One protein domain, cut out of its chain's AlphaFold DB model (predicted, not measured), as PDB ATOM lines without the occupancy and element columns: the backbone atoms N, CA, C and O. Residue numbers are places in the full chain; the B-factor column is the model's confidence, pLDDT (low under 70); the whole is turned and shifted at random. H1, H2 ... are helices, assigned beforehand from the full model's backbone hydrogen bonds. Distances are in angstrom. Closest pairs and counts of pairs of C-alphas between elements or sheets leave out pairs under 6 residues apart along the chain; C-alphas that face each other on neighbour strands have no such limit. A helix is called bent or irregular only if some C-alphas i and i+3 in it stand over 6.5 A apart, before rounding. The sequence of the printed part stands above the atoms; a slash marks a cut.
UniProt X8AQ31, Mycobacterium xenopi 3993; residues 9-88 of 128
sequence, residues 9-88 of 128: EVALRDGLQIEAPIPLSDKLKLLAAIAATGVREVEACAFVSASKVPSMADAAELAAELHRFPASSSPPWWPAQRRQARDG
ATOM      1  N   GLU A   9     242.058 223.521 315.163       89.44
ATOM      2  CA  GLU A   9     242.222 222.677 313.990       89.44
ATOM      3  C   GLU A   9     240.983 222.750 313.094       89.44
ATOM      4  O   GLU A   9     239.851 222.637 313.567       89.44
ATOM      5  N   VAL A  10     241.199 222.936 311.794       92.06
ATOM      6  CA  VAL A  10     240.153 223.126 310.776       92.06
ATOM      7  C   VAL A  10     240.364 222.249 309.536       92.06
ATOM      8  O   VAL A  10     239.593 222.352 308.583       92.06
ATOM      9  N   ALA A  11     241.361 221.360 309.527       90.44
ATOM     10  CA  ALA A  11     241.719 220.511 308.392       90.44
ATOM     11  C   ALA A  11     240.543 219.666 307.883       90.44
ATOM     12  O   ALA A  11     240.310 219.612 306.676       90.44
ATOM     13  N   LEU A  12     239.751 219.059 308.776       90.62
ATOM     14  CA  LEU A  12     238.591 218.268 308.350       90.62
ATOM     15  C   LEU A  12     237.467 219.119 307.744       90.62
ATOM     16  O   LEU A  12     236.714 218.613 306.918       90.62
ATOM     17  N   ARG A  13     237.337 220.390 308.140       90.50
ATOM     18  CA  ARG A  13     236.274 221.274 307.653       90.50
ATOM     19  C   ARG A  13     236.710 222.053 306.420       90.50
ATOM     20  O   ARG A  13     236.062 221.927 305.390       90.50
ATOM     21  N   ASP A  14     237.749 222.875 306.526       88.81
ATOM     22  CA  ASP A  14     238.200 223.756 305.440       88.81
ATOM     23  C   ASP A  14     239.195 223.072 304.509       88.81
ATOM     24  O   ASP A  14     239.112 223.258 303.298       88.81
ATOM     25  N   GLY A  15     240.078 222.226 305.047       91.06
ATOM     26  CA  GLY A  15     241.020 221.463 304.225       91.06
ATOM     27  C   GLY A  15     240.287 220.521 303.269       91.06
ATOM     28  O   GLY A  15     240.441 220.619 302.060       91.06
ATOM     29  N   LEU A  16     239.392 219.675 303.783       92.06
ATOM     30  CA  LEU A  16     238.660 218.717 302.940       92.06
ATOM     31  C   LEU A  16     237.624 219.357 302.000       92.06
ATOM     32  O   LEU A  16     237.112 218.679 301.114       92.06
ATOM     33  N   GLN A  17     237.287 220.640 302.159       90.88
ATOM     34  CA  GLN A  17     236.351 221.323 301.257       90.88
ATOM     35  C   GLN A  17     236.906 221.500 299.839       90.88
ATOM     36  O   GLN A  17     236.121 221.502 298.892       90.88
ATOM     37  N   ILE A  18     238.226 221.652 299.704       90.81
ATOM     38  CA  ILE A  18     238.901 221.855 298.412       90.81
ATOM     39  C   ILE A  18     239.453 220.559 297.807       90.81
ATOM     40  O   ILE A  18     239.801 220.535 296.630       90.81
ATOM     41  N   GLU A  19     239.508 219.492 298.602       92.25
ATOM     42  CA  GLU A  19     240.019 218.188 298.193       92.25
ATOM     43  C   GLU A  19     238.925 217.301 297.588       92.25
ATOM     44  O   GLU A  19     237.720 217.512 297.774       92.25
ATOM     45  N   ALA A  20     239.351 216.254 296.880       92.12
ATOM     46  CA  ALA A  20     238.437 215.214 296.432       92.12
ATOM     47  C   ALA A  20     237.741 214.544 297.640       92.12
ATOM     48  O   ALA A  20     238.378 214.348 298.681       92.12
ATOM     49  N   PRO A  21     236.451 214.165 297.537       93.06
ATOM     50  CA  PRO A  21     235.752 213.497 298.626       93.06
ATOM     51  C   PRO A  21     236.469 212.216 299.051       93.06
ATOM     52  O   PRO A  21     236.658 211.301 298.251       93.06
ATOM     53  N   ILE A  22     236.830 212.149 300.329       94.38
ATOM     54  CA  ILE A  22     237.391 210.945 300.944       94.38
ATOM     55  C   ILE A  22     236.305 210.173 301.707       94.38
ATOM     56  O   ILE A  22     235.356 210.795 302.205       94.38
ATOM     57  N   PRO A  23     236.437 208.842 301.845       95.44
ATOM     58  CA  PRO A  23     235.507 208.036 302.627       95.44
ATOM     59  C   PRO A  23     235.432 208.478 304.092       95.44
ATOM     60  O   PRO A  23     236.432 208.889 304.690       95.44
ATOM     61  N   LEU A  24     234.262 208.294 304.709       93.44
ATOM     62  CA  LEU A  24     234.040 208.596 306.126       93.44
ATOM     63  C   LEU A  24     235.063 207.903 307.040       93.44
ATOM     64  O   LEU A  24     235.551 208.504 307.996       93.44
ATOM     65  N   SER A  25     235.440 206.659 306.732       94.88
ATOM     66  CA  SER A  25     236.444 205.914 307.501       94.88
ATOM     67  C   SER A  25     237.780 206.647 307.594       94.88
ATOM     68  O   SER A  25     238.426 206.611 308.640       94.88
ATOM     69  N   ASP A  26     238.193 207.329 306.527       95.56
ATOM     70  CA  ASP A  26     239.469 208.037 306.492       95.56
ATOM     71  C   ASP A  26     239.372 209.393 307.191       95.56
ATOM     72  O   ASP A  26     240.296 209.775 307.909       95.56
ATOM     73  N   LYS A  27     238.211 210.058 307.116       93.25
ATOM     74  CA  LYS A  27     237.914 211.238 307.949       93.25
ATOM     75  C   LYS A  27     238.008 210.906 309.434       93.25
ATOM     76  O   LYS A  27     238.608 211.656 310.197       93.25
ATOM     77  N   LEU A  28     237.470 209.760 309.848       92.62
ATOM     78  CA  LEU A  28     237.531 209.307 311.237       92.62
ATOM     79  C   LEU A  28     238.957 208.987 311.689       92.62
ATOM     80  O   LEU A  28     239.324 209.336 312.811       92.62
ATOM     81  N   LYS A  29     239.778 208.371 310.827       94.25
ATOM     82  CA  LYS A  29     241.208 208.154 311.108       94.25
ATOM     83  C   LYS A  29     241.947 209.480 311.280       94.25
ATOM     84  O   LYS A  29     242.710 209.624 312.230       94.25
ATOM     85  N   LEU A  30     241.690 210.452 310.403       92.56
ATOM     86  CA  LEU A  30     242.289 211.784 310.487       92.56
ATOM     87  C   LEU A  30     241.873 212.504 311.776       92.56
ATOM     88  O   LEU A  30     242.722 213.041 312.484       92.56
ATOM     89  N   LEU A  31     240.586 212.459 312.121       90.38
ATOM     90  CA  LEU A  31     240.080 213.021 313.369       90.38
ATOM     91  C   LEU A  31     240.731 212.368 314.594       90.38
ATOM     92  O   LEU A  31     241.117 213.073 315.522       90.38
ATOM     93  N   ALA A  32     240.887 211.043 314.591       90.06
ATOM     94  CA  ALA A  32     241.551 210.327 315.675       90.06
ATOM     95  C   ALA A  32     243.026 210.718 315.812       90.06
ATOM     96  O   ALA A  32     243.493 210.949 316.927       90.06
ATOM     97  N   ALA A  33     243.738 210.852 314.691       92.00
ATOM     98  CA  ALA A  33     245.123 211.309 314.681       92.00
ATOM     99  C   ALA A  33     245.251 212.734 315.242       92.00
ATOM    100  O   ALA A  33     246.096 212.981 316.099       92.00
ATOM    101  N   ILE A  34     244.369 213.651 314.831       89.44
ATOM    102  CA  ILE A  34     244.321 215.022 315.354       89.44
ATOM    103  C   ILE A  34     243.996 215.024 316.847       89.44
ATOM    104  O   ILE A  34     244.673 215.700 317.618       89.44
ATOM    105  N   ALA A  35     243.002 214.252 317.284       85.88
ATOM    106  CA  ALA A  35     242.630 214.173 318.693       85.88
ATOM    107  C   ALA A  35     243.798 213.674 319.566       85.88
ATOM    108  O   ALA A  35     244.004 214.182 320.667       85.88
ATOM    109  N   ALA A  36     244.607 212.742 319.052       87.75
ATOM    110  CA  ALA A  36     245.787 212.227 319.743       87.75
ATOM    111  C   ALA A  36     246.898 213.278 319.947       87.75
ATOM    112  O   ALA A  36     247.718 213.119 320.847       87.75
ATOM    113  N   THR A  37     246.916 214.374 319.177       87.75
ATOM    114  CA  THR A  37     247.900 215.463 319.356       87.75
ATOM    115  C   THR A  37     247.655 216.311 320.609       87.75
ATOM    116  O   THR A  37     248.516 217.096 321.000       87.75
ATOM    117  N   GLY A  38     246.483 216.184 321.241       83.88
ATOM    118  CA  GLY A  38     246.099 217.006 322.388       83.88
ATOM    119  C   GLY A  38     245.561 218.392 322.016       83.88
ATOM    120  O   GLY A  38     245.372 219.230 322.904       83.88
ATOM    121  N   VAL A  39     245.279 218.646 320.730       84.31
ATOM    122  CA  VAL A  39     244.536 219.840 320.310       84.31
ATOM    123  C   VAL A  39     243.184 219.890 321.026       84.31
ATOM    124  O   VAL A  39     242.476 218.895 321.192       84.31
ATOM    125  N   ARG A  40     242.847 221.091 321.489       80.06
ATOM    126  CA  ARG A  40     241.675 221.357 322.331       80.06
ATOM    127  C   ARG A  40     240.430 221.712 321.526       80.06
ATOM    128  O   ARG A  40     239.308 221.461 321.964       80.06
ATOM    129  N   GLU A  41     240.630 222.291 320.347       83.38
ATOM    130  CA  GLU A  41     239.559 222.781 319.488       83.38
ATOM    131  C   GLU A  41     239.722 222.213 318.080       83.38
ATOM    132  O   GLU A  41     240.731 222.455 317.424       83.38
ATOM    133  N   VAL A  42     238.721 221.463 317.618       85.31
ATOM    134  CA  VAL A  42     238.692 220.863 316.280       85.31
ATOM    135  C   VAL A  42     237.335 221.147 315.647       85.31
ATOM    136  O   VAL A  42     236.296 220.841 316.237       85.31
ATOM    137  N   GLU A  43     237.337 221.712 314.444       87.81
ATOM    138  CA  GLU A  43     236.160 221.828 313.590       87.81
ATOM    139  C   GLU A  43     236.107 220.622 312.644       87.81
ATOM    140  O   GLU A  43     236.778 220.585 311.616       87.81
ATOM    141  N   ALA A  44     235.305 219.612 313.000       85.56
ATOM    142  CA  ALA A  44     235.297 218.336 312.285       85.56
ATOM    143  C   ALA A  44     234.475 218.347 310.983       85.56
ATOM    144  O   ALA A  44     234.810 217.629 310.049       85.56
ATOM    145  N   CYS A  45     233.389 219.122 310.899       85.88
ATOM    146  CA  CYS A  45     232.531 219.157 309.709       85.88
ATOM    147  C   CYS A  45     231.708 220.449 309.604       85.88
ATOM    148  O   CYS A  45     231.595 221.220 310.559       85.88
ATOM    149  N   ALA A  46     231.076 220.666 308.448       83.75
ATOM    150  CA  ALA A  46     230.095 221.729 308.246       83.75
ATOM    151  C   ALA A  46     228.813 221.181 307.603       83.75
ATOM    152  O   ALA A  46     228.870 220.407 306.652       83.75
ATOM    153  N   PHE A  47     227.654 221.621 308.096       85.50
ATOM    154  CA  PHE A  47     226.346 221.270 307.535       85.50
ATOM    155  C   PHE A  47     226.020 222.198 306.365       85.50
ATOM    156  O   PHE A  47     225.354 223.221 306.515       85.50
ATOM    157  N   VAL A  48     226.557 221.863 305.195       85.75
ATOM    158  CA  VAL A  48     226.373 222.606 303.944       85.75
ATOM    159  C   VAL A  48     225.641 221.752 302.912       85.75
ATOM    160  O   VAL A  48     225.467 220.549 303.077       85.75
ATOM    161  N   SER A  49     225.191 222.379 301.823       84.94
ATOM    162  CA  SER A  49     224.539 221.661 300.725       84.94
ATOM    163  C   SER A  49     225.515 220.684 300.065       84.94
ATOM    164  O   SER A  49     226.480 221.128 299.443       84.94
ATOM    165  N   ALA A  50     225.222 219.382 300.121       87.31
ATOM    166  CA  ALA A  50     226.039 218.330 299.505       87.31
ATOM    167  C   ALA A  50     226.248 218.540 297.992       87.31
ATOM    168  O   ALA A  50     227.302 218.224 297.456       87.31
ATOM    169  N   SER A  51     225.280 219.158 297.307       87.31
ATOM    170  CA  SER A  51     225.409 219.524 295.889       87.31
ATOM    171  C   SER A  51     226.458 220.606 295.612       87.31
ATOM    172  O   SER A  51     226.979 220.677 294.505       87.31
ATOM    173  N   LYS A  52     226.750 221.472 296.592       87.88
ATOM    174  CA  LYS A  52     227.737 222.556 296.471       87.88
ATOM    175  C   LYS A  52     229.103 222.141 297.003       87.88
ATOM    176  O   LYS A  52     230.110 222.636 296.516       87.88
ATOM    177  N   VAL A  53     229.120 221.268 298.008       87.31
ATOM    178  CA  VAL A  53     230.333 220.767 298.658       87.31
ATOM    179  C   VAL A  53     230.182 219.256 298.868       87.31
ATOM    180  O   VAL A  53     229.751 218.821 299.940       87.31
ATOM    181  N   PRO A  54     230.515 218.440 297.852       89.81
ATOM    182  CA  PRO A  54     230.359 216.988 297.926       89.81
ATOM    183  C   PRO A  54     231.185 216.347 299.044       89.81
ATOM    184  O   PRO A  54     230.757 215.367 299.647       89.81
ATOM    185  N   SER A  55     232.341 216.926 299.375       89.44
ATOM    186  CA  SER A  55     233.213 216.413 300.432       89.44
ATOM    187  C   SER A  55     232.599 216.492 301.832       89.44
ATOM    188  O   SER A  55     233.066 215.775 302.710       89.44
ATOM    189  N   MET A  56     231.541 217.286 302.043       90.94
ATOM    190  CA  MET A  56     230.831 217.432 303.326       90.94
ATOM    191  C   MET A  56     229.473 216.707 303.361       90.94
ATOM    192  O   MET A  56     228.677 216.936 304.271       90.94
ATOM    193  N   ALA A  57     229.172 215.846 302.383       89.69
ATOM    194  CA  ALA A  57     227.880 215.157 302.300       89.69
ATOM    195  C   ALA A  57     227.583 214.243 303.509       89.69
ATOM    196  O   ALA A  57     226.432 214.099 303.910       89.69
ATOM    197  N   ASP A  58     228.621 213.681 304.121       89.62
ATOM    198  CA  ASP A  58     228.588 212.761 305.265       89.62
ATOM    199  C   ASP A  58     228.756 213.474 306.623       89.62
ATOM    200  O   ASP A  58     229.027 212.838 307.645       89.62
ATOM    201  N   ALA A  59     228.582 214.800 306.674       88.38
ATOM    202  CA  ALA A  59     228.782 215.590 307.892       88.38
ATOM    203  C   ALA A  59     227.926 215.108 309.079       88.38
ATOM    204  O   ALA A  59     228.375 215.160 310.222       88.38
ATOM    205  N   ALA A  60     226.705 214.625 308.828       87.56
ATOM    206  CA  ALA A  60     225.829 214.093 309.873       87.56
ATOM    207  C   ALA A  60     226.365 212.786 310.478       87.56
ATOM    208  O   ALA A  60     226.355 212.627 311.699       87.56
ATOM    209  N   GLU A  61     226.878 211.888 309.637       89.19
ATOM    210  CA  GLU A  61     227.475 210.620 310.064       89.19
ATOM    211  C   GLU A  61     228.763 210.881 310.850       89.19
ATOM    212  O   GLU A  61     228.925 210.386 311.965       89.19
ATOM    213  N   LEU A  62     229.631 211.766 310.346       89.19
ATOM    214  CA  LEU A  62     230.840 212.179 311.059       89.19
ATOM    215  C   LEU A  62     230.513 212.808 312.422       89.19
ATOM    216  O   LEU A  62     231.162 212.490 313.416       89.19
ATOM    217  N   ALA A  63     229.487 213.663 312.492       86.75
ATOM    218  CA  ALA A  63     229.064 214.300 313.736       86.75
ATOM    219  C   ALA A  63     228.509 213.304 314.770       86.75
ATOM    220  O   ALA A  63     228.731 213.483 315.974       86.75
ATOM    221  N   ALA A  64     227.805 212.262 314.315       87.12
ATOM    222  CA  ALA A  64     227.315 211.189 315.175       87.12
ATOM    223  C   ALA A  64     228.479 210.437 315.829       87.12
ATOM    224  O   ALA A  64     228.439 210.153 317.025       87.12
ATOM    225  N   GLU A  65     229.553 210.210 315.081       87.81
ATOM    226  CA  GLU A  65     230.733 209.474 315.527       87.81
ATOM    227  C   GLU A  65     231.630 210.224 316.503       87.81
ATOM    228  O   GLU A  65     232.455 209.608 317.188       87.81
ATOM    229  N   LEU A  66     231.456 211.540 316.620       83.69
ATOM    230  CA  LEU A  66     232.325 212.333 317.472       83.69
ATOM    231  C   LEU A  66     232.275 211.880 318.938       83.69
ATOM    232  O   LEU A  66     233.236 212.108 319.665       83.69
ATOM    233  N   HIS A  67     231.174 211.256 319.392       80.62
ATOM    234  CA  HIS A  67     230.976 210.841 320.792       80.62
ATOM    235  C   HIS A  67     232.103 209.948 321.337       80.62
ATOM    236  O   HIS A  67     232.291 209.876 322.549       80.62
ATOM    237  N   ARG A  68     232.853 209.304 320.437       82.00
ATOM    238  CA  ARG A  68     234.007 208.456 320.735       82.00
ATOM    239  C   ARG A  68     235.246 209.231 321.186       82.00
ATOM    240  O   ARG A  68     236.142 208.635 321.775       82.00
ATOM    241  N   PHE A  69     235.311 210.536 320.924       77.19
ATOM    242  CA  PHE A  69     236.459 211.369 321.271       77.19
ATOM    243  C   PHE A  69     236.183 212.140 322.566       77.19
ATOM    244  O   PHE A  69     235.232 212.924 322.626       77.19
ATOM    245  N   PRO A  70     236.984 211.945 323.627       65.69
ATOM    246  CA  PRO A  70     236.791 212.672 324.869       65.69
ATOM    247  C   PRO A  70     237.033 214.170 324.655       65.69
ATOM    248  O   PRO A  70     237.937 214.599 323.942       65.69
ATOM    249  N   ALA A  71     236.210 214.983 325.307       60.69
ATOM    250  CA  ALA A  71     236.426 216.417 325.415       60.69
ATOM    251  C   ALA A  71     237.729 216.694 326.185       60.69
ATOM    252  O   ALA A  71     237.756 216.568 327.405       60.69
ATOM    253  N   SER A  72     238.796 217.086 325.488       57.22
ATOM    254  CA  SER A  72     240.097 217.389 326.105       57.22
ATOM    255  C   SER A  72     240.130 218.730 326.859       57.22
ATOM    256  O   SER A  72     241.059 218.975 327.626       57.22
ATOM    257  N   SER A  73     239.120 219.600 326.706       51.41
ATOM    258  CA  SER A  73     238.995 220.852 327.473       51.41
ATOM    259  C   SER A  73     237.569 221.410 327.519       51.41
ATOM    260  O   SER A  73     236.758 221.097 326.648       51.41
ATOM    261  N   SER A  74     237.287 222.277 328.500       45.69
ATOM    262  CA  SER A  74     235.978 222.910 328.723       45.69
ATOM    263  C   SER A  74     235.955 224.405 328.348       45.69
ATOM    264  O   SER A  74     236.814 225.136 328.840       45.69
ATOM    265  N   PRO A  75     234.947 224.889 327.586       54.59
ATOM    266  CA  PRO A  75     233.997 224.111 326.795       54.59
ATOM    267  C   PRO A  75     234.632 223.676 325.459       54.59
ATOM    268  O   PRO A  75     235.248 224.492 324.777       54.59
ATOM    269  N   PRO A  76     234.458 222.419 325.028       54.62
ATOM    270  CA  PRO A  76     234.921 221.993 323.717       54.62
ATOM    271  C   PRO A  76     233.964 222.500 322.629       54.62
ATOM    272  O   PRO A  76     232.777 222.707 322.892       54.62
ATOM    273  N   TRP A  77     234.449 222.642 321.392       56.88
ATOM    274  CA  TRP A  77     233.641 223.094 320.244       56.88
ATOM    275  C   TRP A  77     232.856 221.968 319.560       56.88
ATOM    276  O   TRP A  77     231.745 222.184 319.077       56.88
ATOM    277  N   TRP A  78     233.351 220.730 319.602       64.25
ATOM    278  CA  TRP A  78     232.671 219.585 318.987       64.25
ATOM    279  C   TRP A  78     231.242 219.280 319.536       64.25
ATOM    280  O   TRP A  78     230.399 218.836 318.756       64.25
ATOM    281  N   PRO A  79     230.849 219.576 320.800       56.28
ATOM    282  CA  PRO A  79     229.450 219.542 321.251       56.28
ATOM    283  C   PRO A  79     228.535 220.536 320.542       56.28
ATOM    284  O   PRO A  79     227.338 220.276 320.435       56.28
ATOM    285  N   ALA A  80     229.062 221.664 320.056       61.78
ATOM    286  CA  ALA A  80     228.284 222.590 319.242       61.78
ATOM    287  C   ALA A  80     227.971 221.977 317.868       61.78
ATOM    288  O   ALA A  80     226.822 222.039 317.440       61.78
ATOM    289  N   GLN A  81     228.935 221.298 317.235       65.25
ATOM    290  CA  GLN A  81     228.697 220.528 316.004       65.25
ATOM    291  C   GLN A  81     227.730 219.354 316.230       65.25
ATOM    292  O   GLN A  81     226.832 219.151 315.418       65.25
ATOM    293  N   ARG A  82     227.811 218.646 317.371       62.66
ATOM    294  CA  ARG A  82     226.810 217.622 317.743       62.66
ATOM    295  C   ARG A  82     225.394 218.188 317.848       62.66
ATOM    296  O   ARG A  82     224.449 217.545 317.403       62.66
ATOM    297  N   ARG A  83     225.236 219.366 318.464       59.75
ATOM    298  CA  ARG A  83     223.933 220.047 318.554       59.75
ATOM    299  C   ARG A  83     223.405 220.398 317.166       59.75
ATOM    300  O   ARG A  83     222.290 220.022 316.846       59.75
ATOM    301  N   GLN A  84     224.243 220.980 316.309       64.19
ATOM    302  CA  GLN A  84     223.870 221.290 314.924       64.19
ATOM    303  C   GLN A  84     223.438 220.045 314.131       64.19
ATOM    304  O   GLN A  84     222.483 220.129 313.362       64.19
ATOM    305  N   ALA A  85     224.087 218.896 314.353       62.91
ATOM    306  CA  ALA A  85     223.695 217.622 313.747       62.91
ATOM    307  C   ALA A  85     222.293 217.174 314.192       62.91
ATOM    308  O   ALA A  85     221.476 216.782 313.361       62.91
ATOM    309  N   ARG A  86     222.004 217.260 315.499       58.91
ATOM    310  CA  ARG A  86     220.696 216.905 316.080       58.91
ATOM    311  C   ARG A  86     219.581 217.842 315.622       58.91
ATOM    312  O   ARG A  86     218.483 217.377 315.342       58.91
ATOM    313  N   ASP A  87     219.884 219.128 315.481       62.62
ATOM    314  CA  ASP A  87     218.927 220.160 315.064       62.62
ATOM    315  C   ASP A  87     218.734 220.207 313.529       62.62
ATOM    316  O   ASP A  87     218.184 221.165 312.980       62.62
ATOM    317  N   GLY A  88     219.212 219.186 312.804       57.84
ATOM    318  CA  GLY A  88     219.040 219.055 311.355       57.84
ATOM    319  C   GLY A  88     219.752 220.143 310.545       57.84
ATOM    320  O   GLY A  88     219.256 220.552 309.496       57.84
TER     321      GLY A  88
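Overview. This is residues 9 to 88 of the 128 residues of a protein of Mycobacterium xenopi 3993 (UniProt X8AQ31). H1 and H2 make one layer, H3 and the long link of residues 37 to 58 a second, and H4 packs on H3. The printed part has 80 residues, four named helices, H1 to H4 in order, and no named strand: all helix, compact, radius of gyration of the C-alphas 11.8 A, spans 34 by 26 by 18 A.

Arrangement. Start at H2, residues 24 to 36. Its residues 24 to 28 alone touch H3, residues 59 to 68, at a steep tilt of 42 degrees; the closest C-alphas, Leu 24 and Leu 62, are 6.9 A apart. Its residues 27 to 31 alone only just touch H1, residues 11 to 18, with 3 pairs of C-alphas within 8 A, the closest Leu 12 and Lys 27 at 7.1 A; H1 and H2 form a hairpin. H4, residues 78 to 86, touches H3, closest at the C-alphas of Ala 60 and Ala 85, 5.7 A. The packing is mostly crossed, with no touching pair at a shallow tilt. Every O i to N i+4 pair is within hydrogen-bond range in H2 and H4, 4 of 6 in H3, and 1 of 4 in H1, beside 2 of 5 O i to N i+3 pairs.

Along the chain. Find C-alpha 24 at (234.040, 208.596, 306.126); H2 runs 18.3 A from there. H3, 15.6 A, is only just irregular: C-alphas 64 and 67 are 6.7 A apart. H4 ends at C-alpha 86, (220.696, 216.905, 316.080).

Size, cuts and confidence. The printed part has no cut; confidence is under 70 at residues 70 to 88.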